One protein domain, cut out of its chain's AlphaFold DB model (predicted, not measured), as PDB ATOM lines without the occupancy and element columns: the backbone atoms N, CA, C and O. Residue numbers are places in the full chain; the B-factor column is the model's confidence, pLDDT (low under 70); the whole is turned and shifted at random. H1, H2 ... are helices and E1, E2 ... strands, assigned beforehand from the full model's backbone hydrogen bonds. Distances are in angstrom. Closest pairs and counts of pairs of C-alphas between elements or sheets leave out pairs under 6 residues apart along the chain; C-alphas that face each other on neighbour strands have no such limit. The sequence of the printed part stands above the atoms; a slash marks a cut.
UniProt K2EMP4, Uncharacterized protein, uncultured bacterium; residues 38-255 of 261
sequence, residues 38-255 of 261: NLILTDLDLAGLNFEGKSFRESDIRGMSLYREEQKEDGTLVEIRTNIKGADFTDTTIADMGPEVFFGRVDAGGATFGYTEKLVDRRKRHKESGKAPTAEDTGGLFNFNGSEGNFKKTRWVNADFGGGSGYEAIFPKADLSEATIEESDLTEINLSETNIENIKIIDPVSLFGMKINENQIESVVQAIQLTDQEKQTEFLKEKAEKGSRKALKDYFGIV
ATOM      1  N   ASN A  38     168.022 190.173 191.698       95.12
ATOM      2  CA  ASN A  38     167.474 191.148 190.749       95.12
ATOM      3  C   ASN A  38     168.426 191.453 189.566       95.12
ATOM      4  O   ASN A  38     168.689 192.606 189.201       95.12
ATOM      5  N   LEU A  39     168.994 190.399 188.973       95.81
ATOM      6  CA  LEU A  39     169.920 190.482 187.841       95.81
ATOM      7  C   LEU A  39     169.390 189.757 186.604       95.81
ATOM      8  O   LEU A  39     168.573 188.849 186.691       95.81
ATOM      9  N   ILE A  40     169.927 190.115 185.439       94.25
ATOM     10  CA  ILE A  40     169.719 189.370 184.193       94.25
ATOM     11  C   ILE A  40     170.991 188.565 183.918       94.25
ATOM     12  O   ILE A  40     172.045 189.124 183.610       94.25
ATOM     13  N   LEU A  41     170.882 187.247 184.028       93.69
ATOM     14  CA  LEU A  41     171.954 186.267 183.838       93.69
ATOM     15  C   LEU A  41     171.684 185.359 182.630       93.69
ATOM     16  O   LEU A  41     172.286 184.292 182.505       93.69
ATOM     17  N   THR A  42     170.764 185.770 181.751       90.62
ATOM     18  CA  THR A  42     170.323 184.930 180.639       90.62
ATOM     19  C   THR A  42     171.474 184.562 179.714       90.62
ATOM     20  O   THR A  42     172.325 185.402 179.393       90.62
ATOM     21  N   ASP A  43     171.445 183.315 179.246       89.56
ATOM     22  CA  ASP A  43     172.349 182.767 178.226       89.56
ATOM     23  C   ASP A  43     173.837 182.722 178.628       89.56
ATOM     24  O   ASP A  43     174.712 182.532 177.781       89.56
ATOM     25  N   LEU A  44     174.155 182.910 179.913       92.88
ATOM     26  CA  LEU A  44     175.526 182.803 180.404       92.88
ATOM     27  C   LEU A  44     175.928 181.334 180.580       92.88
ATOM     28  O   LEU A  44     175.228 180.557 181.225       92.88
ATOM     29  N   ASP A  45     177.112 180.964 180.085       93.06
ATOM     30  CA  ASP A  45     177.815 179.789 180.600       93.06
ATOM     31  C   ASP A  45     178.385 180.158 181.968       93.06
ATOM     32  O   ASP A  45     179.303 180.977 182.053       93.06
ATOM     33  N   LEU A  46     177.848 179.548 183.024       94.62
ATOM     34  CA  LEU A  46     178.314 179.642 184.408       94.62
ATOM     35  C   LEU A  46     178.728 178.263 184.949       94.62
ATOM     36  O   LEU A  46     178.794 178.061 186.166       94.62
ATOM     37  N   ALA A  47     179.025 177.311 184.058       94.75
ATOM     38  CA  ALA A  47     179.486 175.986 184.431       94.75
ATOM     39  C   ALA A  47     180.778 176.081 185.256       94.75
ATOM     40  O   ALA A  47     181.704 176.843 184.935       94.75
ATOM     41  N   GLY A  48     180.819 175.302 186.338       95.00
ATOM     42  CA  GLY A  48     181.981 175.159 187.218       95.00
ATOM     43  C   GLY A  48     182.121 176.245 188.281       95.00
ATOM     44  O   GLY A  48     183.061 176.196 189.073       95.00
ATOM     45  N   LEU A  49     181.209 177.220 188.322       96.81
ATOM     46  CA  LEU A  49     181.195 178.222 189.383       96.81
ATOM     47  C   LEU A  49     180.639 177.648 190.696       96.81
ATOM     48  O   LEU A  49     179.959 176.618 190.726       96.81
ATOM     49  N   ASN A  50     180.949 178.329 191.803       97.50
ATOM     50  CA  ASN A  50     180.434 177.994 193.125       97.50
ATOM     51  C   ASN A  50     179.430 179.053 193.594       97.50
ATOM     52  O   ASN A  50     179.814 180.168 193.949       97.50
ATOM     53  N   PHE A  51     178.158 178.673 193.627       97.88
ATOM     54  CA  PHE A  51     177.035 179.474 194.103       97.88
ATOM     55  C   PHE A  51     176.464 178.962 195.430       97.88
ATOM     56  O   PHE A  51     175.314 179.253 195.754       97.88
ATOM     57  N   GLU A  52     177.239 178.203 196.204       97.69
ATOM     58  CA  GLU A  52     176.786 177.686 197.494       97.69
ATOM     59  C   GLU A  52     176.243 178.802 198.400       97.69
ATOM     60  O   GLU A  52     176.909 179.813 198.652       97.69
ATOM     61  N   GLY A  53     175.002 178.624 198.858       97.62
ATOM     62  CA  GLY A  53     174.285 179.562 199.721       97.62
ATOM     63  C   GLY A  53     173.977 180.927 199.095       97.62
ATOM     64  O   GLY A  53     173.600 181.846 199.821       97.62
ATOM     65  N   LYS A  54     174.177 181.112 197.783       98.12
ATOM     66  CA  LYS A  54     173.896 182.384 197.100       98.12
ATOM     67  C   LYS A  54     172.415 182.526 196.775       98.12
ATOM     68  O   LYS A  54     171.723 181.546 196.527       98.12
ATOM     69  N   SER A  55     171.953 183.769 196.752       98.00
ATOM     70  CA  SER A  55     170.580 184.121 196.408       98.00
ATOM     71  C   SER A  55     170.514 184.667 194.985       98.00
ATOM     72  O   SER A  55     171.289 185.556 194.631       98.00
ATOM     73  N   PHE A  56     169.588 184.125 194.198       96.31
ATOM     74  CA  PHE A  56     169.234 184.525 192.833       96.31
ATOM     75  C   PHE A  56     167.813 185.086 192.765       96.31
ATOM     76  O   PHE A  56     167.205 185.128 191.689       96.31
ATOM     77  N   ARG A  57     167.254 185.496 193.906       95.06
ATOM     78  CA  ARG A  57     165.878 185.986 193.972       95.06
ATOM     79  C   ARG A  57     165.629 187.086 192.955       95.06
ATOM     80  O   ARG A  57     166.498 187.931 192.724       95.06
ATOM     81  N   GLU A  58     164.459 187.029 192.326       92.31
ATOM     82  CA  GLU A  58     164.009 187.990 191.308       92.31
ATOM     83  C   GLU A  58     164.936 188.109 190.083       92.31
ATOM     84  O   GLU A  58     164.794 189.024 189.275       92.31
ATOM     85  N   SER A  59     165.907 187.204 189.927       92.94
ATOM     86  CA  SER A  59     166.798 187.205 188.769       92.94
ATOM     87  C   SER A  59     166.202 186.434 187.602       92.94
ATOM     88  O   SER A  59     165.420 185.502 187.775       92.94
ATOM     89  N   ASP A  60     166.629 186.794 186.399       90.25
ATOM     90  CA  ASP A  60     166.316 186.078 185.169       90.25
ATOM     91  C   ASP A  60     167.517 185.231 184.751       90.25
ATOM     92  O   ASP A  60     168.557 185.767 184.360       90.25
ATOM     93  N   ILE A  61     167.378 183.909 184.850       90.19
ATOM     94  CA  ILE A  61     168.447 182.942 184.564       90.19
ATOM     95  C   ILE A  61     168.146 182.069 183.341       90.19
ATOM     96  O   ILE A  61     168.786 181.036 183.134       90.19
ATOM     97  N   ARG A  62     167.165 182.457 182.518       88.44
ATOM     98  CA  ARG A  62     166.758 181.673 181.346       88.44
ATOM     99  C   ARG A  62     167.933 181.421 180.398       88.44
ATOM    100  O   ARG A  62     168.724 182.317 180.115       88.44
ATOM    101  N   GLY A  63     168.052 180.188 179.909       85.75
ATOM    102  CA  GLY A  63     169.117 179.780 178.983       85.75
ATOM    103  C   GLY A  63     170.523 179.698 179.594       85.75
ATOM    104  O   GLY A  63     171.480 179.424 178.874       85.75
ATOM    105  N   MET A  64     170.680 179.929 180.900       88.75
ATOM    106  CA  MET A  64     171.962 179.776 181.586       88.75
ATOM    107  C   MET A  64     172.429 178.314 181.553       88.75
ATOM    108  O   MET A  64     171.641 177.392 181.776       88.75
ATOM    109  N   SER A  65     173.728 178.103 181.337       90.06
ATOM    110  CA  SER A  65     174.352 176.785 181.449       90.06
ATOM    111  C   SER A  65     175.064 176.626 182.791       90.06
ATOM    112  O   SER A  65     175.928 177.427 183.150       90.06
ATOM    113  N   LEU A  66     174.708 175.569 183.525       92.12
ATOM    114  CA  LEU A  66     175.309 175.184 184.811       92.12
ATOM    115  C   LEU A  66     176.137 173.894 184.728       92.12
ATOM    116  O   LEU A  66     176.650 173.395 185.733       92.12
ATOM    117  N   TYR A  67     176.255 173.343 183.526       92.31
ATOM    118  CA  TYR A  67     176.957 172.105 183.261       92.31
ATOM    119  C   TYR A  67     177.586 172.156 181.878       92.31
ATOM    120  O   TYR A  67     176.952 172.576 180.912       92.31
ATOM    121  N   ARG A  68     178.818 171.667 181.767       90.94
ATOM    122  CA  ARG A  68     179.417 171.368 180.467       90.94
ATOM    123  C   ARG A  68     180.337 170.165 180.547       90.94
ATOM    124  O   ARG A  68     180.883 169.849 181.605       90.94
ATOM    125  N   GLU A  69     180.538 169.540 179.400       91.12
ATOM    126  CA  GLU A  69     181.555 168.517 179.200       91.12
ATOM    127  C   GLU A  69     182.684 169.100 178.362       91.12
ATOM    128  O   GLU A  69     182.454 169.703 177.314       91.12
ATOM    129  N   GLU A  70     183.912 168.912 178.825       91.69
ATOM    130  CA  GLU A  70     185.113 169.270 178.086       91.69
ATOM    131  C   GLU A  70     185.872 168.001 177.717       91.69
ATOM    132  O   GLU A  70     186.260 167.211 178.581       91.69
ATOM    133  N   GLN A  71     186.107 167.804 176.423       94.94
ATOM    134  CA  GLN A  71     186.986 166.743 175.956       94.94
ATOM    135  C   GLN A  71     188.441 167.207 176.047       94.94
ATOM    136  O   GLN A  71     188.834 168.193 175.424       94.94
ATOM    137  N   LYS A  72     189.248 166.478 176.814       94.06
ATOM    138  CA  LYS A  72     190.698 166.674 176.891       94.06
ATOM    139  C   LYS A  72     191.401 166.140 175.645       94.06
ATOM    140  O   LYS A  72     190.861 165.316 174.910       94.06
ATOM    141  N   GLU A  73     192.648 166.568 175.451       94.25
ATOM    142  CA  GLU A  73     193.500 166.137 174.329       94.25
ATOM    143  C   GLU A  73     193.688 164.610 174.253       94.25
ATOM    144  O   GLU A  73     193.831 164.063 173.164       94.25
ATOM    145  N   ASP A  74     193.652 163.913 175.393       94.25
ATOM    146  CA  ASP A  74     193.761 162.450 175.478       94.25
ATOM    147  C   ASP A  74     192.437 161.707 175.201       94.25
ATOM    148  O   ASP A  74     192.381 160.480 175.279       94.25
ATOM    149  N   GLY A  75     191.372 162.442 174.866       92.62
ATOM    150  CA  GLY A  75     190.035 161.917 174.616       92.62
ATOM    151  C   GLY A  75     189.174 161.738 175.869       92.62
ATOM    152  O   GLY A  75     188.002 161.387 175.730       92.62
ATOM    153  N   THR A  76     189.702 161.998 177.069       95.31
ATOM    154  CA  THR A  76     188.938 161.931 178.324       95.31
ATOM    155  C   THR A  76     187.901 163.047 178.379       95.31
ATOM    156  O   THR A  76     188.230 164.214 178.168       95.31
ATOM    157  N   LEU A  77     186.657 162.714 178.726       93.19
ATOM    158  CA  LEU A  77     185.629 163.706 179.036       93.19
ATOM    159  C   LEU A  77     185.759 164.146 180.496       93.19
ATOM    160  O   LEU A  77     185.818 163.317 181.405       93.19
ATOM    161  N   VAL A  78     185.813 165.455 180.714       93.56
ATOM    162  CA  VAL A  78     185.742 166.066 182.037       93.56
ATOM    163  C   VAL A  78     184.423 166.786 182.180       93.56
ATOM    164  O   VAL A  78     184.079 167.663 181.393       93.56
ATOM    165  N   GLU A  79     183.711 166.424 183.233       91.69
ATOM    166  CA  GLU A  79     182.475 167.076 183.613       91.69
ATOM    167  C   GLU A  79     182.772 168.297 184.473       91.69
ATOM    168  O   GLU A  79     183.484 168.221 185.478       91.69
ATOM    169  N   ILE A  80     182.183 169.422 184.095       93.75
ATOM    170  CA  ILE A  80     182.269 170.674 184.830       93.75
ATOM    171  C   ILE A  80     180.871 170.974 185.343       93.75
ATOM    172  O   ILE A  80     179.975 171.349 184.588       93.75
ATOM    173  N   ARG A  81     180.694 170.763 186.646       93.12
ATOM    174  CA  ARG A  81     179.416 170.885 187.351       93.12
ATOM    175  C   ARG A  81     179.430 172.133 188.223       93.12
ATOM    176  O   ARG A  81     180.410 172.380 188.925       93.12
ATOM    177  N   THR A  82     178.346 172.894 188.210       96.00
ATOM    178  CA  THR A  82     178.167 174.025 189.123       96.00
ATOM    179  C   THR A  82     177.645 173.558 190.485       96.00
ATOM    180  O   THR A  82     176.752 172.712 190.570       96.00
ATOM    181  N   ASN A  83     178.194 174.133 191.560       97.38
ATOM    182  CA  ASN A  83     177.688 173.952 192.922       97.38
ATOM    183  C   ASN A  83     176.634 175.022 193.226       97.38
ATOM    184  O   ASN A  83     176.960 176.205 193.247       97.38
ATOM    185  N   ILE A  84     175.393 174.609 193.476       97.38
ATOM    186  CA  ILE A  84     174.275 175.476 193.879       97.38
ATOM    187  C   ILE A  84     173.670 175.021 195.219       97.38
ATOM    188  O   ILE A  84     172.517 175.320 195.524       97.38
ATOM    189  N   LYS A  85     174.432 174.285 196.041       98.06
ATOM    190  CA  LYS A  85     173.984 173.807 197.356       98.06
ATOM    191  C   LYS A  85     173.467 174.948 198.217       98.06
ATOM    192  O   LYS A  85     174.134 175.966 198.377       98.06
ATOM    193  N   GLY A  86     172.283 174.773 198.793       97.75
ATOM    194  CA  GLY A  86     171.658 175.776 199.655       97.75
ATOM    195  C   GLY A  86     171.371 177.124 198.982       97.75
ATOM    196  O   GLY A  86     171.049 178.069 199.695       97.75
ATOM    197  N   ALA A  87     171.513 177.241 197.657       98.00
ATOM    198  CA  ALA A  87     171.193 178.469 196.945       98.00
ATOM    199  C   ALA A  87     169.681 178.743 196.972       98.00
ATOM    200  O   ALA A  87     168.868 177.816 197.050       98.00
ATOM    201  N   ASP A  88     169.311 180.020 196.908       98.06
ATOM    202  CA  ASP A  88     167.920 180.475 196.897       98.06
ATOM    203  C   ASP A  88     167.528 180.954 195.492       98.06
ATOM    204  O   ASP A  88     167.994 181.994 195.033       98.06
ATOM    205  N   PHE A  89     166.670 180.184 194.822       95.19
ATOM    206  CA  PHE A  89     166.051 180.496 193.530       95.19
ATOM    207  C   PHE A  89     164.569 180.885 193.676       95.19
ATOM    208  O   PHE A  89     163.779 180.732 192.740       95.19
ATOM    209  N   THR A  90     164.149 181.329 194.864       94.25
ATOM    210  CA  THR A  90     162.781 181.813 195.080       94.25
ATOM    211  C   THR A  90     162.523 183.054 194.229       94.25
ATOM    212  O   THR A  90     163.335 183.971 194.201       94.25
ATOM    213  N   ASP A  91     161.375 183.110 193.557       92.31
ATOM    214  CA  ASP A  91     160.987 184.209 192.664       92.31
ATOM    215  C   ASP A  91     161.952 184.414 191.475       92.31
ATOM    216  O   ASP A  91     161.926 185.452 190.818       92.31
ATOM    217  N   THR A  92     162.818 183.441 191.179       90.75
ATOM    218  CA  THR A  92     163.700 183.473 190.006       90.75
ATOM    219  C   THR A  92     162.923 183.068 188.750       90.75
ATOM    220  O   THR A  92     162.164 182.093 188.744       90.75
ATOM    221  N   THR A  93     163.155 183.768 187.642       88.00
ATOM    222  CA  THR A  93     162.675 183.342 186.322       88.00
ATOM    223  C   THR A  93     163.648 182.312 185.759       88.00
ATOM    224  O   THR A  93     164.711 182.656 185.238       88.00
ATOM    225  N   ILE A  94     163.300 181.031 185.912       84.75
ATOM    226  CA  ILE A  94     164.146 179.904 185.495       84.75
ATOM    227  C   ILE A  94     163.811 179.459 184.076       84.75
ATOM    228  O   ILE A  94     164.714 179.294 183.268       84.75
ATOM    229  N   ALA A  95     162.531 179.291 183.759       74.50
ATOM    230  CA  ALA A  95     162.074 178.837 182.455       74.50
ATOM    231  C   ALA A  95     160.926 179.716 181.935       74.50
ATOM    232  O   ALA A  95     160.333 180.511 182.662       74.50
ATOM    233  N   ASP A  96     160.655 179.592 180.641       66.44
ATOM    234  CA  ASP A  96     159.539 180.210 179.917       66.44
ATOM    235  C   ASP A  96     159.047 179.179 178.878       66.44
ATOM    236  O   ASP A  96     159.607 178.088 178.782       66.44
ATOM    237  N   MET A  97     158.096 179.521 178.007       59.56
ATOM    238  CA  MET A  97     157.790 178.770 176.773       59.56
ATOM    239  C   MET A  97     158.961 178.754 175.750       59.56
ATOM    240  O   MET A  97     158.750 178.532 174.557       59.56
ATOM    241  N   GLY A  98     160.184 179.059 176.197       59.09
ATOM    242  CA  GLY A  98     161.415 179.189 175.423       59.09
ATOM    243  C   GLY A  98     162.358 177.981 175.573       59.09
ATOM    244  O   GLY A  98     161.886 176.868 175.804       59.09
ATOM    245  N   PRO A  99     163.681 178.162 175.388       57.78
ATOM    246  CA  PRO A  99     164.643 177.061 175.427       57.78
ATOM    247  C   PRO A  99     164.717 176.404 176.811       57.78
ATOM    248  O   PRO A  99     164.525 177.064 177.832       57.78
ATOM    249  N   GLU A 100     165.015 175.103 176.825       66.12
ATOM    250  CA  GLU A 100     165.214 174.322 178.050       66.12
ATOM    251  C   GLU A 100     166.289 174.960 178.936       66.12
ATOM    252  O   GLU A 100     167.310 175.443 178.437       66.12
ATOM    253  N   VAL A 101     166.092 174.911 180.256       72.81
ATOM    254  CA  VAL A 101     167.158 175.249 181.203       72.81
ATOM    255  C   VAL A 101     167.684 173.976 181.834       72.81
ATOM    256  O   VAL A 101     166.950 173.188 182.435       72.81
ATOM    257  N   PHE A 102     168.988 173.778 181.657       81.25
ATOM    258  CA  PHE A 102     169.666 172.551 182.022       81.25
ATOM    259  C   PHE A 102     170.305 172.675 183.406       81.25
ATOM    260  O   PHE A 102     171.369 173.265 183.583       81.25
ATOM    261  N   PHE A 103     169.644 172.064 184.383       88.81
ATOM    262  CA  PHE A 103     170.145 171.794 185.731       88.81
ATOM    263  C   PHE A 103     170.617 170.338 185.872       88.81
ATOM    264  O   PHE A 103     170.738 169.819 186.981       88.81
ATOM    265  N   GLY A 104     170.878 169.643 184.766       88.38
ATOM    266  CA  GLY A 104     171.371 168.279 184.833       88.38
ATOM    267  C   GLY A 104     172.743 168.234 185.500       88.38
ATOM    268  O   GLY A 104     173.583 169.109 185.287       88.38
ATOM    269  N   ARG A 105     172.968 167.208 186.328       91.25
ATOM    270  CA  ARG A 105     174.257 166.910 186.985       91.25
ATOM    271  C   ARG A 105     174.798 167.992 187.933       91.25
ATOM    272  O   ARG A 105     175.916 167.845 188.432       91.25
ATOM    273  N   VAL A 106     174.033 169.045 188.226       93.81
ATOM    274  CA  VAL A 106     174.403 170.069 189.219       93.81
ATOM    275  C   VAL A 106     174.391 169.502 190.641       93.81
ATOM    276  O   VAL A 106     173.763 168.475 190.919       93.81
ATOM    277  N   ASP A 107     175.051 170.204 191.563       94.94
ATOM    278  CA  ASP A 107     174.942 169.929 192.996       94.94
ATOM    279  C   ASP A 107     174.016 170.950 193.666       94.94
ATOM    280  O   ASP A 107     174.448 172.038 194.034       94.94
ATOM    281  N   ALA A 108     172.730 170.615 193.788       96.69
ATOM    282  CA  ALA A 108     171.670 171.479 194.311       96.69
ATOM    283  C   ALA A 108     171.203 171.105 195.721       96.69
ATOM    284  O   ALA A 108     170.132 171.529 196.152       96.69
ATOM    285  N   GLY A 109     171.983 170.308 196.457       97.25
ATOM    286  CA  GLY A 109     171.582 169.825 197.775       97.25
ATOM    287  C   GLY A 109     171.133 170.961 198.707       97.25
ATOM    288  O   GLY A 109     171.892 171.893 198.969       97.25
ATOM    289  N   GLY A 110     169.902 170.895 199.213       97.06
ATOM    290  CA  GLY A 110     169.331 171.912 200.103       97.06
ATOM    291  C   GLY A 110     168.931 173.241 199.447       97.06
ATOM    292  O   GLY A 110     168.544 174.153 200.171       97.06
ATOM    293  N   ALA A 111     169.032 173.379 198.122       98.00
ATOM    294  CA  ALA A 111     168.594 174.584 197.420       98.00
ATOM    295  C   ALA A 111     167.070 174.784 197.516       98.00
ATOM    296  O   ALA A 111     166.308 173.827 197.696       98.00
ATOM    297  N   THR A 112     166.631 176.035 197.396       97.56
ATOM    298  CA  THR A 112     165.212 176.416 197.404       97.56
ATOM    299  C   THR A 112     164.802 176.932 196.032       97.56
ATOM    300  O   THR A 112     165.517 177.728 195.438       97.56
ATOM    301  N   PHE A 113     163.648 176.487 195.549       94.81
ATOM    302  CA  PHE A 113     163.047 176.862 194.275       94.81
ATOM    303  C   PHE A 113     161.569 177.203 194.467       94.81
ATOM    304  O   PHE A 113     160.914 176.727 195.401       94.81
ATOM    305  N   GLY A 114     161.028 177.953 193.511       91.94
ATOM    306  CA  GLY A 114     159.606 178.253 193.428       91.94
ATOM    307  C   GLY A 114     159.316 179.716 193.721       91.94
ATOM    308  O   GLY A 114     160.105 180.583 193.356       91.94
ATOM    309  N   TYR A 115     158.170 180.000 194.328       91.94
ATOM    310  CA  TYR A 115     157.620 181.353 194.373       91.94
ATOM    311  C   TYR A 115     157.013 181.681 195.732       91.94
ATOM    312  O   TYR A 115     156.404 180.836 196.395       91.94
ATOM    313  N   THR A 116     157.152 182.940 196.133       92.62
ATOM    314  CA  THR A 116     156.510 183.472 197.339       92.62
ATOM    315  C   THR A 116     154.996 183.600 197.178       92.62
ATOM    316  O   THR A 116     154.255 183.284 198.110       92.62
ATOM    317  N   GLU A 117     154.517 184.041 196.010       90.50
ATOM    318  CA  GLU A 117     153.085 184.092 195.696       90.50
ATOM    319  C   GLU A 117     152.543 182.671 195.484       90.50
ATOM    320  O   GLU A 117     153.121 181.880 194.731       90.50
ATOM    321  N   LYS A 118     151.406 182.352 196.116       91.12
ATOM    322  CA  LYS A 118     150.762 181.043 195.969       91.12
ATOM    323  C   LYS A 118     150.430 180.766 194.508       91.12
ATOM    324  O   LYS A 118     149.865 181.621 193.822       91.12
ATOM    325  N   LEU A 119     150.682 179.540 194.048       88.75
ATOM    326  CA  LEU A 119     150.417 179.163 192.655       88.75
ATOM    327  C   LEU A 119     148.936 179.350 192.280       88.75
ATOM    328  O   LEU A 119     148.606 179.823 191.190       88.75
ATOM    329  N   VAL A 120     148.026 179.036 193.208       87.19
ATOM    330  CA  VAL A 120     146.579 179.230 193.023       87.19
ATOM    331  C   VAL A 120     146.194 180.701 192.852       87.19
ATOM    332  O   VAL A 120     145.333 181.014 192.026       87.19
ATOM    333  N   ASP A 121     146.860 181.607 193.571       89.81
ATOM    334  CA  ASP A 121     146.611 183.045 193.489       89.81
ATOM    335  C   ASP A 121     147.167 183.613 192.181       89.81
ATOM    336  O   ASP A 121     146.451 184.338 191.484       89.81
ATOM    337  N   ARG A 122     148.366 183.175 191.765       86.25
ATOM    338  CA  ARG A 122     148.949 183.496 190.448       86.25
ATOM    339  C   ARG A 122     148.017 183.094 189.310       86.25
ATOM    340  O   ARG A 122     147.665 183.925 188.469       86.25
ATOM    341  N   ARG A 123     147.532 181.848 189.315       85.06
ATOM    342  CA  ARG A 123     146.588 181.334 188.304       85.06
ATOM    343  C   ARG A 123     145.268 182.103 188.302       85.06
ATOM    344  O   ARG A 123     144.739 182.412 187.233       85.06
ATOM    345  N   LYS A 124     144.737 182.441 189.481       87.50
ATOM    346  CA  LYS A 124     143.515 183.245 189.612       87.50
ATOM    347  C   LYS A 124     143.709 184.645 189.031       87.50
ATOM    348  O   LYS A 124     142.939 185.043 188.159       87.50
ATOM    349  N   ARG A 125     144.752 185.355 189.462       86.62
ATOM    350  CA  ARG A 125     145.108 186.694 188.983       86.62
ATOM    351  C   ARG A 125     145.319 186.703 187.470       86.62
ATOM    352  O   ARG A 125     144.805 187.583 186.783       86.62
ATOM    353  N   HIS A 126     146.011 185.697 186.939       82.62
ATOM    354  CA  HIS A 126     146.194 185.520 185.502       82.62
ATOM    355  C   HIS A 126     144.849 185.353 184.772       82.62
ATOM    356  O   HIS A 126     144.555 186.118 183.850       82.62
ATOM    357  N   LYS A 127     143.993 184.429 185.228       85.12
ATOM    358  CA  LYS A 127     142.656 184.202 184.656       85.12
ATOM    359  C   LYS A 127     141.794 185.469 184.670       85.12
ATOM    360  O   LYS A 127     141.104 185.750 183.694       85.12
ATOM    361  N   GLU A 128     141.837 186.229 185.760       89.19
ATOM    362  CA  GLU A 128     141.099 187.489 185.919       89.19
ATOM    363  C   GLU A 128     141.656 188.616 185.037       89.19
ATOM    364  O   GLU A 128     140.901 189.486 184.605       89.19
ATOM    365  N   SER A 129     142.956 188.595 184.722       87.00
ATOM    366  CA  SER A 129     143.590 189.609 183.873       87.00
ATOM    367  C   SER A 129     143.112 189.575 182.416       87.00
ATOM    368  O   SER A 129     143.183 190.594 181.728       87.00
ATOM    369  N   GLY A 130     142.672 188.407 181.930       84.12
ATOM    370  CA  GLY A 130     142.295 188.181 180.531       84.12
ATOM    371  C   GLY A 130     143.437 188.352 179.517       84.12
ATOM    372  O   GLY A 130     143.178 188.380 178.315       84.12
ATOM    373  N   LYS A 131     144.685 188.504 179.975       83.25
ATOM    374  CA  LYS A 131     145.880 188.617 179.127       83.25
ATOM    375  C   LYS A 131     146.484 187.238 178.867       83.25
ATOM    376  O   LYS A 131     146.155 186.287 179.563       83.25
ATOM    377  N   ALA A 132     147.374 187.137 177.881       76.44
ATOM    378  CA  ALA A 132     148.234 185.963 177.743       76.44
ATOM    379  C   ALA A 132     149.181 185.860 178.959       76.44
ATOM    380  O   ALA A 132     149.590 186.907 179.472       76.44
ATOM    381  N   PRO A 133     149.501 184.646 179.440       70.00
ATOM    382  CA  PRO A 133     150.387 184.480 180.588       70.00
ATOM    383  C   PRO A 133     151.808 184.924 180.227       70.00
ATOM    384  O   PRO A 133     152.285 184.635 179.132       70.00
ATOM    385  N   THR A 134     152.472 185.633 181.138       70.69
ATOM    386  CA  THR A 134     153.923 185.877 181.082       70.69
ATOM    387  C   THR A 134     154.692 184.737 181.758       70.69
ATOM    388  O   THR A 134     154.100 183.948 182.496       70.69
ATOM    389  N   ALA A 135     156.011 184.664 181.554       62.53
ATOM    390  CA  ALA A 135     156.879 183.713 182.258       62.53
ATOM    391  C   ALA A 135     156.762 183.851 183.789       62.53
ATOM    392  O   ALA A 135     156.668 182.856 184.506       62.53
ATOM    393  N   GLU A 136     156.681 185.088 184.289       62.78
ATOM    394  CA  GLU A 136     156.480 185.355 185.715       62.78
ATOM    395  C   GLU A 136     155.075 184.927 186.194       62.78
ATOM    396  O   GLU A 136     154.897 184.488 187.333       62.78
ATOM    397  N   ASP A 137     154.059 184.999 185.325       64.56
ATOM    398  CA  ASP A 137     152.695 184.570 185.657       64.56
ATOM    399  C   ASP A 137     152.554 183.046 185.726       64.56
ATOM    400  O   ASP A 137     151.743 182.556 186.519       64.56
ATOM    401  N   THR A 138     153.319 182.285 184.934       63.06
ATOM    402  CA  THR A 138     153.231 180.813 184.929       63.06
ATOM    403  C   THR A 138     154.027 180.178 186.047       63.06
ATOM    404  O   THR A 138     153.590 179.148 186.562       63.06
ATOM    405  N   GLY A 139     155.121 180.811 186.507       65.69
ATOM    406  CA  GLY A 139     156.034 180.208 187.490       65.69
ATOM    407  C   GLY A 139     156.394 178.777 187.103       65.69
ATOM    408  O   GLY A 139     156.514 177.884 187.949       65.69
ATOM    409  N   GLY A 140     156.418 178.581 185.785       75.12
ATOM    410  CA  GLY A 140     156.529 177.309 185.133       75.12
ATOM    411  C   GLY A 140     157.972 176.887 185.196       75.12
ATOM    412  O   GLY A 140     158.843 177.549 184.642       75.12
ATOM    413  N   LEU A 141     158.213 175.745 185.814       76.81
ATOM    414  CA  LEU A 141     159.438 174.980 185.637       76.81
ATOM    415  C   LEU A 141     159.256 173.991 184.476       76.81
ATOM    416  O   LEU A 141     159.710 172.848 184.519       76.81
ATOM    417  N   PHE A 142     158.553 174.434 183.432       72.44
ATOM    418  CA  PHE A 142     158.335 173.672 182.210       72.44
ATOM    419  C   PHE A 142     159.681 173.448 181.522       72.44
ATOM    420  O   PHE A 142     160.490 174.370 181.423       72.44
ATOM    421  N   ASN A 143     159.938 172.221 181.068       73.81
ATOM    422  CA  ASN A 143     161.236 171.807 180.522       73.81
ATOM    423  C   ASN A 143     162.424 172.003 181.479       73.81
ATOM    424  O   ASN A 143     163.571 172.090 181.034       73.81
ATOM    425  N   PHE A 144     162.181 172.082 182.791       85.06
ATOM    426  CA  PHE A 144     163.266 172.009 183.756       85.06
ATOM    427  C   PHE A 144     163.936 170.641 183.627       85.06
ATOM    428  O   PHE A 144     163.310 169.609 183.880       85.06
ATOM    429  N   ASN A 145     165.204 170.628 183.225       87.12
ATOM    430  CA  ASN A 145     165.963 169.397 183.084       87.12
ATOM    431  C   ASN A 145     166.921 169.246 184.265       87.12
ATOM    432  O   ASN A 145     167.986 169.852 184.280       87.12
ATOM    433  N   GLY A 146     166.535 168.435 185.246       89.38
ATOM    434  CA  GLY A 146     167.334 168.064 186.412       89.38
ATOM    435  C   GLY A 146     167.996 166.687 186.298       89.38
ATOM    436  O   GLY A 146     168.361 166.111 187.320       89.38
ATOM    437  N   SER A 147     168.125 166.118 185.096       91.44
ATOM    438  CA  SER A 147     168.640 164.751 184.903       91.44
ATOM    439  C   SER A 147     169.977 164.526 185.617       91.44
ATOM    440  O   SER A 147     170.899 165.330 185.485       91.44
ATOM    441  N   GLU A 148     170.100 163.423 186.361       92.50
ATOM    442  CA  GLU A 148     171.329 163.043 187.087       92.50
ATOM    443  C   GLU A 148     171.852 164.087 188.106       92.50
ATOM    444  O   GLU A 148     172.974 163.968 188.605       92.50
ATOM    445  N   GLY A 149     171.076 165.131 188.415       92.50
ATOM    446  CA  GLY A 149     171.444 166.149 189.397       92.50
ATOM    447  C   GLY A 149     171.226 165.688 190.838       92.50
ATOM    448  O   GLY A 149     170.386 164.831 191.126       92.50
ATOM    449  N   ASN A 150     171.968 166.290 191.768       95.00
ATOM    450  CA  ASN A 150     171.748 166.108 193.200       95.00
ATOM    451  C   ASN A 150     170.785 167.183 193.721       95.00
ATOM    452  O   ASN A 150     171.202 168.308 193.978       95.00
ATOM    453  N   PHE A 151     169.522 166.826 193.934       95.94
ATOM    454  CA  PHE A 151     168.474 167.685 194.499       95.94
ATOM    455  C   PHE A 151     168.060 167.238 195.908       95.94
ATOM    456  O   PHE A 151     166.957 167.535 196.380       95.94
ATOM    457  N   LYS A 152     168.947 166.531 196.613       96.12
ATOM    458  CA  LYS A 152     168.684 166.037 197.961       96.12
ATOM    459  C   LYS A 152     168.326 167.187 198.905       96.12
ATOM    460  O   LYS A 152     169.020 168.202 198.934       96.12
ATOM    461  N   LYS A 153     167.279 167.024 199.720       96.88
ATOM    462  CA  LYS A 153     166.806 168.038 200.693       96.88
ATOM    463  C   LYS A 153     166.394 169.385 200.085       96.88
ATOM    464  O   LYS A 153     166.309 170.375 200.812       96.88
ATOM    465  N   THR A 154     166.166 169.452 198.776       97.75
ATOM    466  CA  THR A 154     165.676 170.681 198.142       97.75
ATOM    467  C   THR A 154     164.272 171.038 198.618       97.75
ATOM    468  O   THR A 154     163.512 170.183 199.087       97.75
ATOM    469  N   ARG A 155     163.930 172.319 198.504       97.75
ATOM    470  CA  ARG A 155     162.584 172.832 198.761       97.75
ATOM    471  C   ARG A 155     162.003 173.400 197.476       97.75
ATOM    472  O   ARG A 155     162.637 174.239 196.853       97.75
ATOM    473  N   TRP A 156     160.797 172.978 197.129       95.75
ATOM    474  CA  TRP A 156     160.029 173.472 195.991       95.75
ATOM    475  C   TRP A 156     158.700 173.988 196.528       95.75
ATOM    476  O   TRP A 156     157.947 173.216 197.117       95.75
ATOM    477  N   VAL A 157     158.435 175.284 196.397       95.56
ATOM    478  CA  VAL A 157     157.246 175.915 196.990       95.56
ATOM    479  C   VAL A 157     156.490 176.678 195.911       95.56
ATOM    480  O   VAL A 157     157.080 177.516 195.239       95.56
ATOM    481  N   ASN A 158     155.194 176.412 195.727       92.50
ATOM    482  CA  ASN A 158     154.378 177.062 194.688       92.50
ATOM    483  C   ASN A 158     154.935 176.910 193.256       92.50
ATOM    484  O   ASN A 158     154.717 177.775 192.401       92.50
ATOM    485  N   ALA A 159     155.685 175.838 192.994       90.56
ATOM    486  CA  ALA A 159     156.272 175.571 191.690       90.56
ATOM    487  C   ALA A 159     155.231 174.954 190.747       90.56
ATOM    488  O   ALA A 159     154.422 174.123 191.160       90.56
ATOM    489  N   ASP A 160     155.252 175.347 189.475       88.38
ATOM    490  CA  ASP A 160     154.382 174.763 188.457       88.38
ATOM    491  C   ASP A 160     155.195 173.859 187.522       88.38
ATOM    492  O   ASP A 160     155.925 174.342 186.659       88.38
ATOM    493  N   PHE A 161     155.092 172.542 187.702       85.44
ATOM    494  CA  PHE A 161     155.652 171.556 186.772       85.44
ATOM    495  C   PHE A 161     154.624 171.097 185.718       85.44
ATOM    496  O   PHE A 161     154.982 170.353 184.807       85.44
ATOM    497  N   GLY A 162     153.358 171.525 185.825       71.81
ATOM    498  CA  GLY A 162     152.212 171.022 185.060       71.81
ATOM    499  C   GLY A 162     152.074 171.611 183.654       71.81
ATOM    500  O   GLY A 162     151.043 172.201 183.330       71.81
ATOM    501  N   GLY A 163     153.099 171.455 182.811       60.41
ATOM    502  CA  GLY A 163     153.240 172.123 181.503       60.41
ATOM    503  C   GLY A 163     152.324 171.663 180.365       60.41
ATOM    504  O   GLY A 163     152.437 172.174 179.249       60.41
ATOM    505  N   GLY A 164     151.399 170.736 180.621       54.56
ATOM    506  CA  GLY A 164     150.524 170.166 179.598       54.56
ATOM    507  C   GLY A 164     151.278 169.368 178.524       54.56
ATOM    508  O   GLY A 164     152.502 169.232 178.540       54.56
ATOM    509  N   SER A 165     150.519 168.832 177.564       55.94
ATOM    510  CA  SER A 165     150.992 167.876 176.558       55.94
ATOM    511  C   SER A 165     152.137 168.431 175.693       55.94
ATOM    512  O   SER A 165     151.886 169.065 174.665       55.94
ATOM    513  N   GLY A 166     153.383 168.167 176.095       57.28
ATOM    514  CA  GLY A 166     154.598 168.498 175.345       57.28
ATOM    515  C   GLY A 166     155.729 169.141 176.151       57.28
ATOM    516  O   GLY A 166     156.837 169.209 175.627       57.28
ATOM    517  N   TYR A 167     155.482 169.572 177.393       65.62
ATOM    518  CA  TYR A 167     156.475 170.265 178.222       65.62
ATOM    519  C   TYR A 167     156.568 169.631 179.618       65.62
ATOM    520  O   TYR A 167     155.961 170.104 180.576       65.62
ATOM    521  N   GLU A 168     157.312 168.528 179.729       68.75
ATOM    522  CA  GLU A 168     157.507 167.797 180.989       68.75
ATOM    523  C   GLU A 168     158.809 168.251 181.674       68.75
ATOM    524  O   GLU A 168     159.826 168.459 181.013       68.75
ATOM    525  N   ALA A 169     158.803 168.392 183.003       78.19
ATOM    526  CA  ALA A 169     160.047 168.485 183.766       78.19
ATOM    527  C   ALA A 169     160.715 167.101 183.853       78.19
ATOM    528  O   ALA A 169     160.044 166.080 184.027       78.19
ATOM    529  N   ILE A 170     162.041 167.068 183.714       81.88
ATOM    530  CA  ILE A 170     162.821 165.857 183.442       81.88
ATOM    531  C   ILE A 170     163.794 165.611 184.605       81.88
ATOM    532  O   ILE A 170     164.724 166.388 184.804       81.88
ATOM    533  N   PHE A 171     163.606 164.515 185.353       88.62
ATOM    534  CA  PHE A 171     164.451 164.126 186.501       88.62
ATOM    535  C   PHE A 171     165.027 162.686 186.471       88.62
ATOM    536  O   PHE A 171     165.374 162.163 187.533       88.62
ATOM    537  N   PRO A 172     165.172 161.992 185.323       87.94
ATOM    538  CA  PRO A 172     165.675 160.625 185.319       87.94
ATOM    539  C   PRO A 172     167.048 160.570 185.996       87.94
ATOM    540  O   PRO A 172     167.925 161.403 185.740       87.94
ATOM    541  N   LYS A 173     167.216 159.591 186.892       90.25
ATOM    542  CA  LYS A 173     168.437 159.361 187.679       90.25
ATOM    543  C   LYS A 173     168.842 160.516 188.602       90.25
ATOM    544  O   LYS A 173     169.933 160.475 189.166       90.25
ATOM    545  N   ALA A 174     168.003 161.538 188.766       94.25
ATOM    546  CA  ALA A 174     168.227 162.581 189.756       94.25
ATOM    547  C   ALA A 174     167.991 162.042 191.175       94.25
ATOM    548  O   ALA A 174     167.258 161.067 191.380       94.25
ATOM    549  N   ASP A 175     168.586 162.709 192.163       95.38
ATOM    550  CA  ASP A 175     168.345 162.431 193.577       95.38
ATOM    551  C   ASP A 175     167.481 163.525 194.211       95.38
ATOM    552  O   ASP A 175     167.986 164.590 194.543       95.38
ATOM    553  N   LEU A 176     166.184 163.259 194.386       95.50
ATOM    554  CA  LEU A 176     165.225 164.087 195.132       95.50
ATOM    555  C   LEU A 176     164.987 163.551 196.554       95.50
ATOM    556  O   LEU A 176     163.994 163.914 197.195       95.50
ATOM    557  N   SER A 177     165.861 162.684 197.076       93.94
ATOM    558  CA  SER A 177     165.669 162.138 198.419       93.94
ATOM    559  C   SER A 177     165.594 163.248 199.469       93.94
ATOM    560  O   SER A 177     166.329 164.240 199.433       93.94
ATOM    561  N   GLU A 178     164.668 163.098 200.414       96.62
ATOM    562  CA  GLU A 178     164.390 164.076 201.474       96.62
ATOM    563  C   GLU A 178     163.943 165.471 200.970       96.62
ATOM    564  O   GLU A 178     163.878 166.412 201.766       96.62
ATOM    565  N   ALA A 179     163.637 165.643 199.676       96.44
ATOM    566  CA  ALA A 179     163.108 166.900 199.154       96.44
ATOM    567  C   ALA A 179     161.686 167.172 199.671       96.44
ATOM    568  O   ALA A 179     160.924 166.256 199.991       96.44
ATOM    569  N   THR A 180     161.321 168.449 199.758       98.06
ATOM    570  CA  THR A 180     159.969 168.893 200.119       98.06
ATOM    571  C   THR A 180     159.371 169.686 198.971       98.06
ATOM    572  O   THR A 180     159.949 170.687 198.553       98.06
ATOM    573  N   ILE A 181     158.217 169.242 198.482       97.62
ATOM    574  CA  ILE A 181     157.421 169.895 197.446       97.62
ATOM    575  C   ILE A 181     156.106 170.334 198.092       97.62
ATOM    576  O   ILE A 181     155.342 169.492 198.555       97.62
ATOM    577  N   GLU A 182     155.861 171.637 198.163       97.69
ATOM    578  CA  GLU A 182     154.738 172.252 198.877       97.69
ATOM    579  C   GLU A 182     153.921 173.131 197.925       97.69
ATOM    580  O   GLU A 182     154.491 173.898 197.142       97.69
ATOM    581  N   GLU A 183     152.592 172.997 197.957       96.06
ATOM    582  CA  GLU A 183     151.646 173.821 197.180       96.06
ATOM    583  C   GLU A 183     151.977 173.903 195.671       96.06
ATOM    584  O   GLU A 183     151.698 174.892 194.994       96.06
ATOM    585  N   SER A 184     152.598 172.853 195.127       94.12
ATOM    586  CA  SER A 184     153.098 172.810 193.747       94.12
ATOM    587  C   SER A 184     152.199 171.963 192.847       94.12
ATOM    588  O   SER A 184     151.511 171.050 193.313       94.12
ATOM    589  N   ASP A 185     152.198 172.254 191.549       92.88
ATOM    590  CA  ASP A 185     151.518 171.438 190.540       92.88
ATOM    591  C   ASP A 185     152.503 170.427 189.943       92.88
ATOM    592  O   ASP A 185     153.525 170.811 189.382       92.88
ATOM    593  N   LEU A 186     152.201 169.137 190.093       93.25
ATOM    594  CA  LEU A 186     153.001 167.999 189.630       93.25
ATOM    595  C   LEU A 186     152.289 167.246 188.493       93.25
ATOM    596  O   LEU A 186     152.563 166.071 188.254       93.25
ATOM    597  N   THR A 187     151.331 167.885 187.820       91.19
ATOM    598  CA  THR A 187     150.591 167.277 186.711       91.19
ATOM    599  C   THR A 187     151.557 166.754 185.647       91.19
ATOM    600  O   THR A 187     152.443 167.477 185.203       91.19
ATOM    601  N   GLU A 188     151.388 165.492 185.251       90.12
ATOM    602  CA  GLU A 188     152.168 164.795 184.212       90.12
ATOM    603  C   GLU A 188     153.691 164.695 184.440       90.12
ATOM    604  O   GLU A 188     154.387 164.130 183.593       90.12
ATOM    605  N   ILE A 189     154.218 165.141 185.591       89.50
ATOM    606  CA  ILE A 189     155.653 165.036 185.890       89.50
ATOM    607  C   ILE A 189     156.109 163.577 185.843       89.50
ATOM    608  O   ILE A 189     155.438 162.680 186.368       89.50
ATOM    609  N   ASN A 190     157.275 163.334 185.246       89.94
ATOM    610  CA  ASN A 190     157.858 162.005 185.229       89.94
ATOM    611  C   ASN A 190     158.940 161.839 186.300       89.94
ATOM    612  O   ASN A 190     160.056 162.331 186.149       89.94
ATOM    613  N   LEU A 191     158.609 161.092 187.356       92.50
ATOM    614  CA  LEU A 191     159.535 160.711 188.424       92.50
ATOM    615  C   LEU A 191     159.968 159.239 188.323       92.50
ATOM    616  O   LEU A 191     160.644 158.735 189.226       92.50
ATOM    617  N   SER A 192     159.642 158.542 187.224       90.00
ATOM    618  CA  SER A 192     160.226 157.228 186.929       90.00
ATOM    619  C   SER A 192     161.751 157.343 186.932       90.00
ATOM    620  O   SER A 192     162.293 158.299 186.379       90.00
ATOM    621  N   GLU A 193     162.447 156.390 187.550       91.56
ATOM    622  CA  GLU A 193     163.919 156.390 187.685       91.56
ATOM    623  C   GLU A 193     164.513 157.528 188.534       91.56
ATOM    624  O   GLU A 193     165.732 157.678 188.594       91.56
ATOM    625  N   THR A 194     163.689 158.324 189.214       94.06
ATOM    626  CA  THR A 194     164.168 159.347 190.151       94.06
ATOM    627  C   THR A 194     164.275 158.758 191.556       94.06
ATOM    628  O   THR A 194     163.360 158.064 192.016       94.06
ATOM    629  N   ASN A 195     165.363 159.028 192.282       96.19
ATOM    630  CA  ASN A 195     165.399 158.680 193.700       96.19
ATOM    631  C   ASN A 195     164.500 159.651 194.475       96.19
ATOM    632  O   ASN A 195     164.813 160.829 194.591       96.19
ATOM    633  N   ILE A 196     163.385 159.148 195.002       96.50
ATOM    634  CA  ILE A 196     162.386 159.929 195.748       96.50
ATOM    635  C   ILE A 196     162.220 159.422 197.188       96.50
ATOM    636  O   ILE A 196     161.162 159.567 197.802       96.50
ATOM    637  N   GLU A 197     163.245 158.767 197.734       96.50
ATOM    638  CA  GLU A 197     163.211 158.259 199.104       96.50
ATOM    639  C   GLU A 197     162.954 159.397 200.109       96.50
ATOM    640  O   GLU A 197     163.642 160.416 200.105       96.50
ATOM    641  N   ASN A 198     161.966 159.228 200.991       96.44
ATOM    642  CA  ASN A 198     161.581 160.224 202.001       96.44
ATOM    643  C   ASN A 198     161.197 161.607 201.435       96.44
ATOM    644  O   ASN A 198     161.266 162.601 202.165       96.44
ATOM    645  N   ILE A 199     160.798 161.689 200.160       97.06
ATOM    646  CA  ILE A 199     160.217 162.915 199.606       97.06
ATOM    647  C   ILE A 199     158.941 163.283 200.377       97.06
ATOM    648  O   ILE A 199     158.219 162.413 200.865       97.06
ATOM    649  N   LYS A 200     158.652 164.578 200.493       98.44
ATOM    650  CA  LYS A 200     157.393 165.096 201.040       98.44
ATOM    651  C   LYS A 200     156.660 165.872 199.962       98.44
ATOM    652  O   LYS A 200     157.251 166.749 199.342       98.44
ATOM    653  N   ILE A 201     155.386 165.561 199.771       98.19
ATOM    654  CA  ILE A 201     154.490 166.234 198.833       98.19
ATOM    655  C   ILE A 201     153.328 166.787 199.659       98.19
ATOM    656  O   ILE A 201     152.434 166.039 200.050       98.19
ATOM    657  N   ILE A 202     153.387 168.075 199.981       98.19
ATOM    658  CA  ILE A 202     152.479 168.750 200.912       98.19
ATOM    659  C   ILE A 202     151.498 169.604 200.114       98.19
ATOM    660  O   ILE A 202     151.918 170.475 199.355       98.19
ATOM    661  N   ASP A 203     150.203 169.339 200.285       97.38
ATOM    662  CA  ASP A 203     149.109 170.063 199.626       97.38
ATOM    663  C   ASP A 203     149.345 170.326 198.127       97.38
ATOM    664  O   ASP A 203     149.298 171.474 197.677       97.38
ATOM    665  N   PRO A 204     149.622 169.281 197.323       96.31
ATOM    666  CA  PRO A 204     149.853 169.465 195.900       96.31
ATOM    667  C   PRO A 204     148.617 170.078 195.239       96.31
ATOM    668  O   PRO A 204     147.481 169.677 195.507       96.31
ATOM    669  N   VAL A 205     148.844 171.015 194.321       93.69
ATOM    670  CA  VAL A 205     147.776 171.607 193.505       93.69
ATOM    671  C   VAL A 205     147.151 170.543 192.603       93.69
ATOM    672  O   VAL A 205     145.932 170.511 192.437       93.69
ATOM    673  N   SER A 206     147.975 169.655 192.043       94.06
ATOM    674  CA  SER A 206     147.542 168.492 191.269       94.06
ATOM    675  C   SER A 206     148.660 167.451 191.195       94.06
ATOM    676  O   SER A 206     149.838 167.798 191.165       94.06
ATOM    677  N   LEU A 207     148.268 166.174 191.156       95.94
ATOM    678  CA  LEU A 207     149.132 165.010 190.906       95.94
ATOM    679  C   LEU A 207     148.690 164.231 189.654       95.94
ATOM    680  O   LEU A 207     149.179 163.130 189.392       95.94
ATOM    681  N   PHE A 208     147.719 164.759 188.904       95.06
ATOM    682  CA  PHE A 208     147.107 164.040 187.794       95.06
ATOM    683  C   PHE A 208     148.150 163.684 186.734       95.06
ATOM    684  O   PHE A 208     148.907 164.536 186.286       95.06
ATOM    685  N   GLY A 209     148.210 162.419 186.326       93.50
ATOM    686  CA  GLY A 209     149.146 161.970 185.300       93.50
ATOM    687  C   GLY A 209     150.605 161.855 185.752       93.50
ATOM    688  O   GLY A 209     151.417 161.407 184.947       93.50
ATOM    689  N   MET A 210     150.951 162.203 187.001       94.31
ATOM    690  CA  MET A 210     152.301 161.998 187.541       94.31
ATOM    691  C   MET A 210     152.723 160.537 187.344       94.31
ATOM    692  O   MET A 210     151.964 159.619 187.670       94.31
ATOM    693  N   LYS A 211     153.925 160.319 186.804       93.94
ATOM    694  CA  LYS A 211     154.440 158.994 186.435       93.94
ATOM    695  C   LYS A 211     155.459 158.508 187.464       93.94
ATOM    696  O   LYS A 211     156.392 159.236 187.803       93.94
ATOM    697  N   ILE A 212     155.285 157.276 187.939       95.88
ATOM    698  CA  ILE A 212     156.165 156.605 188.914       95.88
ATOM    699  C   ILE A 212     156.372 155.131 188.542       95.88
ATOM    700  O   ILE A 212     155.554 154.552 187.833       95.88
ATOM    701  N   ASN A 213     157.418 154.497 189.062       95.38
ATOM    702  CA  ASN A 213     157.681 153.063 188.924       95.38
ATOM    703  C   ASN A 213     156.996 152.244 190.032       95.38
ATOM    704  O   ASN A 213     156.631 152.763 191.089       95.38
ATOM    705  N   GLU A 214     156.875 150.929 189.828       95.62
ATOM    706  CA  GLU A 214     156.274 150.006 190.810       95.62
ATOM    707  C   GLU A 214     156.913 150.119 192.202       95.62
ATOM    708  O   GLU A 214     156.228 150.171 193.223       95.62
ATOM    709  N   ASN A 215     158.244 150.197 192.243       94.94
ATOM    710  CA  ASN A 215     159.024 150.263 193.476       94.94
ATOM    711  C   ASN A 215     158.876 151.597 194.232       94.94
ATOM    712  O   ASN A 215     159.308 151.691 195.376       94.94
ATOM    713  N   GLN A 216     158.260 152.612 193.621       97.06
ATOM    714  CA  GLN A 216     158.045 153.933 194.212       97.06
ATOM    715  C   GLN A 216     156.665 154.081 194.877       97.06
ATOM    716  O   GLN A 216     156.449 155.053 195.599       97.06
ATOM    717  N   ILE A 217     155.737 153.133 194.683       97.56
ATOM    718  CA  ILE A 217     154.334 153.249 195.126       97.56
ATOM    719  C   ILE A 217     154.213 153.565 196.623       97.56
ATOM    720  O   ILE A 217     153.511 154.503 196.998       97.56
ATOM    721  N   GLU A 218     154.883 152.803 197.492       97.12
ATOM    722  CA  GLU A 218     154.763 153.023 198.940       97.12
ATOM    723  C   GLU A 218     155.442 154.320 199.388       97.12
ATOM    724  O   GLU A 218     154.895 155.017 200.244       97.12
ATOM    725  N   SER A 219     156.569 154.686 198.771       96.75
ATOM    726  CA  SER A 219     157.238 155.966 199.028       96.75
ATOM    727  C   SER A 219     156.322 157.140 198.693       96.75
ATOM    728  O   SER A 219     156.189 158.058 199.493       96.75
ATOM    729  N   VAL A 220     155.624 157.086 197.555       98.00
ATOM    730  CA  VAL A 220     154.707 158.150 197.115       98.00
ATOM    731  C   VAL A 220     153.486 158.244 198.020       98.00
ATOM    732  O   VAL A 220     153.096 159.342 198.401       98.00
ATOM    733  N   VAL A 221     152.904 157.115 198.434       97.69
ATOM    734  CA  VAL A 221     151.806 157.149 199.409       97.69
ATOM    735  C   VAL A 221     152.233 157.821 200.716       97.69
ATOM    736  O   VAL A 221     151.464 158.598 201.272       97.69
ATOM    737  N   GLN A 222     153.421 157.496 201.230       96.38
ATOM    738  CA  GLN A 222     153.930 158.071 202.481       96.38
ATOM    739  C   GLN A 222     154.323 159.544 202.327       96.38
ATOM    740  O   GLN A 222     154.259 160.306 203.292       96.38
ATOM    741  N   ALA A 223     154.727 159.935 201.120       97.56
ATOM    742  CA  ALA A 223     155.121 161.294 200.799       97.56
ATOM    743  C   ALA A 223     153.947 162.274 200.794       97.56
ATOM    744  O   ALA A 223     154.135 163.426 201.186       97.56
ATOM    745  N   ILE A 224     152.767 161.841 200.334       98.44
ATOM    746  CA  ILE A 224     151.600 162.713 200.165       98.44
ATOM    747  C   ILE A 224     150.998 163.076 201.526       98.44
ATOM    748  O   ILE A 224     150.546 162.218 202.286       98.44
ATOM    749  N   GLN A 225     150.970 164.376 201.806       97.62
ATOM    750  CA  GLN A 225     150.464 164.970 203.036       97.62
ATOM    751  C   GLN A 225     149.446 166.050 202.675       97.62
ATOM    752  O   GLN A 225     149.807 167.090 202.128       97.62
ATOM    753  N   LEU A 226     148.174 165.798 202.974       98.00
ATOM    754  CA  LEU A 226     147.097 166.765 202.796       98.00
ATOM    755  C   LEU A 226     146.752 167.378 204.158       98.00
ATOM    756  O   LEU A 226     146.442 166.660 205.111       98.00
ATOM    757  N   THR A 227     146.810 168.704 204.264       96.62
ATOM    758  CA  THR A 227     146.404 169.431 205.479       96.62
ATOM    759  C   THR A 227     144.886 169.471 205.638       96.62
ATOM    760  O   THR A 227     144.377 169.535 206.760       96.62
ATOM    761  N   ASP A 228     144.157 169.362 204.525       97.44
ATOM    762  CA  ASP A 228     142.723 169.098 204.512       97.44
ATOM    763  C   ASP A 228     142.446 167.694 205.078       97.44
ATOM    764  O   ASP A 228     142.691 166.667 204.437       97.44
ATOM    765  N   GLN A 229     141.930 167.659 206.310       96.62
ATOM    766  CA  GLN A 229     141.676 166.417 207.042       96.62
ATOM    767  C   GLN A 229     140.638 165.519 206.365       96.62
ATOM    768  O   GLN A 229     140.723 164.295 206.496       96.62
ATOM    769  N   GLU A 230     139.662 166.097 205.664       98.00
ATOM    770  CA  GLU A 230     138.630 165.328 204.973       98.00
ATOM    771  C   GLU A 230     139.250 164.586 203.790       98.00
ATOM    772  O   GLU A 230     139.146 163.358 203.719       98.00
ATOM    773  N   LYS A 231     140.010 165.299 202.950       97.62
ATOM    774  CA  LYS A 231     140.723 164.694 201.813       97.62
ATOM    775  C   LYS A 231     141.756 163.665 202.258       97.62
ATOM    776  O   LYS A 231     141.840 162.582 201.681       97.62
ATOM    777  N   GLN A 232     142.519 163.962 203.314       97.31
ATOM    778  CA  GLN A 232     143.490 163.013 203.864       97.31
ATOM    779  C   GLN A 232     142.801 161.723 204.324       97.31
ATOM    780  O   GLN A 232     143.274 160.623 204.037       97.31
ATOM    781  N   THR A 233     141.673 161.842 205.029       97.69
ATOM    782  CA  THR A 233     140.911 160.685 205.518       97.69
ATOM    783  C   THR A 233     140.341 159.869 204.362       97.69
ATOM    784  O   THR A 233     140.413 158.640 204.384       97.69
ATOM    785  N   GLU A 234     139.804 160.535 203.342       98.06
ATOM    786  CA  GLU A 234     139.249 159.892 202.154       98.06
ATOM    787  C   GLU A 234     140.319 159.109 201.382       98.06
ATOM    788  O   GLU A 234     140.128 157.926 201.094       98.06
ATOM    789  N   PHE A 235     141.483 159.717 201.141       98.00
ATOM    790  CA  PHE A 235     142.606 159.044 200.490       98.00
ATOM    791  C   PHE A 235     143.098 157.826 201.290       98.00
ATOM    792  O   PHE A 235     143.318 156.747 200.732       98.00
ATOM    793  N   LEU A 236     143.243 157.956 202.613       97.19
ATOM    794  CA  LEU A 236     143.673 156.841 203.462       97.19
ATOM    795  C   LEU A 236     142.651 155.697 203.480       97.19
ATOM    796  O   LEU A 236     143.043 154.526 203.499       97.19
ATOM    797  N   LYS A 237     141.353 156.015 203.436       97.81
ATOM    798  CA  LYS A 237     140.282 155.022 203.304       97.81
ATOM    799  C   LYS A 237     140.364 154.293 201.960       97.81
ATOM    800  O   LYS A 237     140.356 153.066 201.940       97.81
ATOM    801  N   GLU A 238     140.524 155.031 200.864       97.50
ATOM    802  CA  GLU A 238     140.703 154.474 199.519       97.50
ATOM    803  C   GLU A 238     141.903 153.507 199.473       97.50
ATOM    804  O   GLU A 238     141.797 152.389 198.957       97.50
ATOM    805  N   LYS A 239     143.034 153.884 200.093       97.62
ATOM    806  CA  LYS A 239     144.200 153.001 200.255       97.62
ATOM    807  C   LYS A 239     143.870 151.742 201.053       97.62
ATOM    808  O   LYS A 239     144.286 150.658 200.642       97.62
ATOM    809  N   ALA A 240     143.170 151.861 202.178       97.81
ATOM    810  CA  ALA A 240     142.828 150.713 203.014       97.81
ATOM    811  C   ALA A 240     141.902 149.717 202.290       97.81
ATOM    812  O   ALA A 240     142.044 148.509 202.468       97.81
ATOM    813  N   GLU A 241     140.986 150.213 201.456       98.00
ATOM    814  CA  GLU A 241     140.004 149.392 200.742       98.00
ATOM    815  C   GLU A 241     140.561 148.753 199.463       98.00
ATOM    816  O   GLU A 241     140.223 147.611 199.145       98.00
ATOM    817  N   LYS A 242     141.403 149.475 198.715       97.81
ATOM    818  CA  LYS A 242     141.812 149.088 197.350       97.81
ATOM    819  C   LYS A 242     143.305 148.793 197.197       97.81
ATOM    820  O   LYS A 242     143.719 148.278 196.157       97.81
ATOM    821  N   GLY A 243     144.110 149.115 198.208       98.38
ATOM    822  CA  GLY A 243     145.569 149.057 198.166       98.38
ATOM    823  C   GLY A 243     146.210 150.296 197.531       98.38
ATOM    824  O   GLY A 243     145.589 151.025 196.754       98.38
ATOM    825  N   SER A 244     147.491 150.518 197.842       98.38
ATOM    826  CA  SER A 244     148.254 151.723 197.478       98.38
ATOM    827  C   SER A 244     148.202 152.060 195.987       98.38
ATOM    828  O   SER A 244     147.838 153.176 195.625       98.38
ATOM    829  N   ARG A 245     148.499 151.091 195.107       98.12
ATOM    830  CA  ARG A 245     148.517 151.297 193.647       98.12
ATOM    831  C   ARG A 245     147.192 151.857 193.132       98.12
ATOM    832  O   ARG A 245     147.170 152.813 192.363       98.12
ATOM    833  N   LYS A 246     146.084 151.226 193.531       98.19
ATOM    834  CA  LYS A 246     144.757 151.596 193.043       98.19
ATOM    835  C   LYS A 246     144.293 152.916 193.648       98.19
ATOM    836  O   LYS A 246     143.711 153.703 192.917       98.19
ATOM    837  N   ALA A 247     144.618 153.191 194.909       98.38
ATOM    838  CA  ALA A 247     144.300 154.467 195.542       98.38
ATOM    839  C   ALA A 247     145.033 155.651 194.898       98.38
ATOM    840  O   ALA A 247     144.401 156.659 194.603       98.38
ATOM    841  N   LEU A 248     146.334 155.520 194.603       98.44
ATOM    842  CA  LEU A 248     147.081 156.560 193.880       98.44
ATOM    843  C   LEU A 248     146.456 156.853 192.505       98.44
ATOM    844  O   LEU A 248     146.302 158.010 192.121       98.44
ATOM    845  N   LYS A 249     146.050 155.809 191.778       98.19
ATOM    846  CA  LYS A 249     145.405 155.963 190.471       98.19
ATOM    847  C   LYS A 249     144.007 156.573 190.570       98.19
ATOM    848  O   LYS A 249     143.709 157.512 189.844       98.19
ATOM    849  N   ASP A 250     143.140 156.010 191.406       97.75
ATOM    850  CA  ASP A 250     141.725 156.383 191.464       97.75
ATOM    851  C   ASP A 250     141.539 157.771 192.114       97.75
ATOM    852  O   ASP A 250     140.721 158.549 191.631       97.75
ATOM    853  N   TYR A 251     142.306 158.093 193.166       98.06
ATOM    854  CA  TYR A 251     142.173 159.354 193.910       98.06
ATOM    855  C   TYR A 251     142.924 160.516 193.251       98.06
ATOM    856  O   TYR A 251     142.394 161.617 193.129       98.06
ATOM    857  N   PHE A 252     144.163 160.270 192.816       97.88
ATOM    858  CA  PHE A 252     145.046 161.322 192.306       97.88
ATOM    859  C   PHE A 252     145.249 161.287 190.791       97.88
ATOM    860  O   PHE A 252     145.765 162.250 190.232       97.88
ATOM    861  N   GLY A 253     144.871 160.205 190.105       97.62
ATOM    862  CA  GLY A 253     145.166 160.041 188.681       97.62
ATOM    863  C   GLY A 253     146.634 159.724 188.386       97.62
ATOM    864  O   GLY A 253     147.073 159.922 187.256       97.62
ATOM    865  N   ILE A 254     147.398 159.247 189.376       97.50
ATOM    866  CA  ILE A 254     148.814 158.888 189.209       97.50
ATOM    867  C   ILE A 254     148.940 157.648 188.316       97.50
ATOM    868  O   ILE A 254     148.172 156.685 188.424       97.50
ATOM    869  N   VAL A 255     149.943 157.663 187.442       96.12
ATOM    870  CA  VAL A 255     150.237 156.602 186.481       96.12
ATOM    871  C   VAL A 255     151.458 155.818 186.950       96.12
ATOM    872  O   VAL A 255     152.544 156.366 187.107       96.12
TER     873      VAL A 255
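Overview. This is residues 38 to 255 of the 261 residues of an uncharacterized protein of uncultured bacterium (UniProt K2EMP4). With little regular structure, the chain winds in stacked turns, the parallel sheet E3 E4 E5 E6 E7 along one wall; H3, H4 and H5 cap one end, hairpin E1 E2 lies towards the other, and from side arm H1 H2 residues 127 to 132 stick out. Named elements hold 76 of 218 printed residues, class mixed. It is compact, radius of gyration of the C-alphas 17.9 A, spanning 61 by 46 by 31 A.

Along the chain. E1 (67 to 71) begins at C-alpha (176.957, 172.105, 183.261). Then come E2 (77 to 81), E3 (88 to 90), E4 (112 to 114), H1 (119 to 129), H2 (135 to 138), E5 (155 to 157), E6 (180 to 182), E7 (200 to 202), E8 (211 to 213), H3 (214 to 223), H4 (229 to 242, 19.9 A) and H5 (244 to 252).

Arrangement. In E4 and E5, N 157 and O 113 are 3.0 A apart, within hydrogen-bond range. H3 only grazes the sheet. H5 touches H3 (C-alphas 217 and 245, 6.3 A). E8 pairs with no named strand.

Size, cuts and confidence. The printed part has no cut. Residues 96 to 100, 135 to 139 and 163 to 168 are under pLDDT 70.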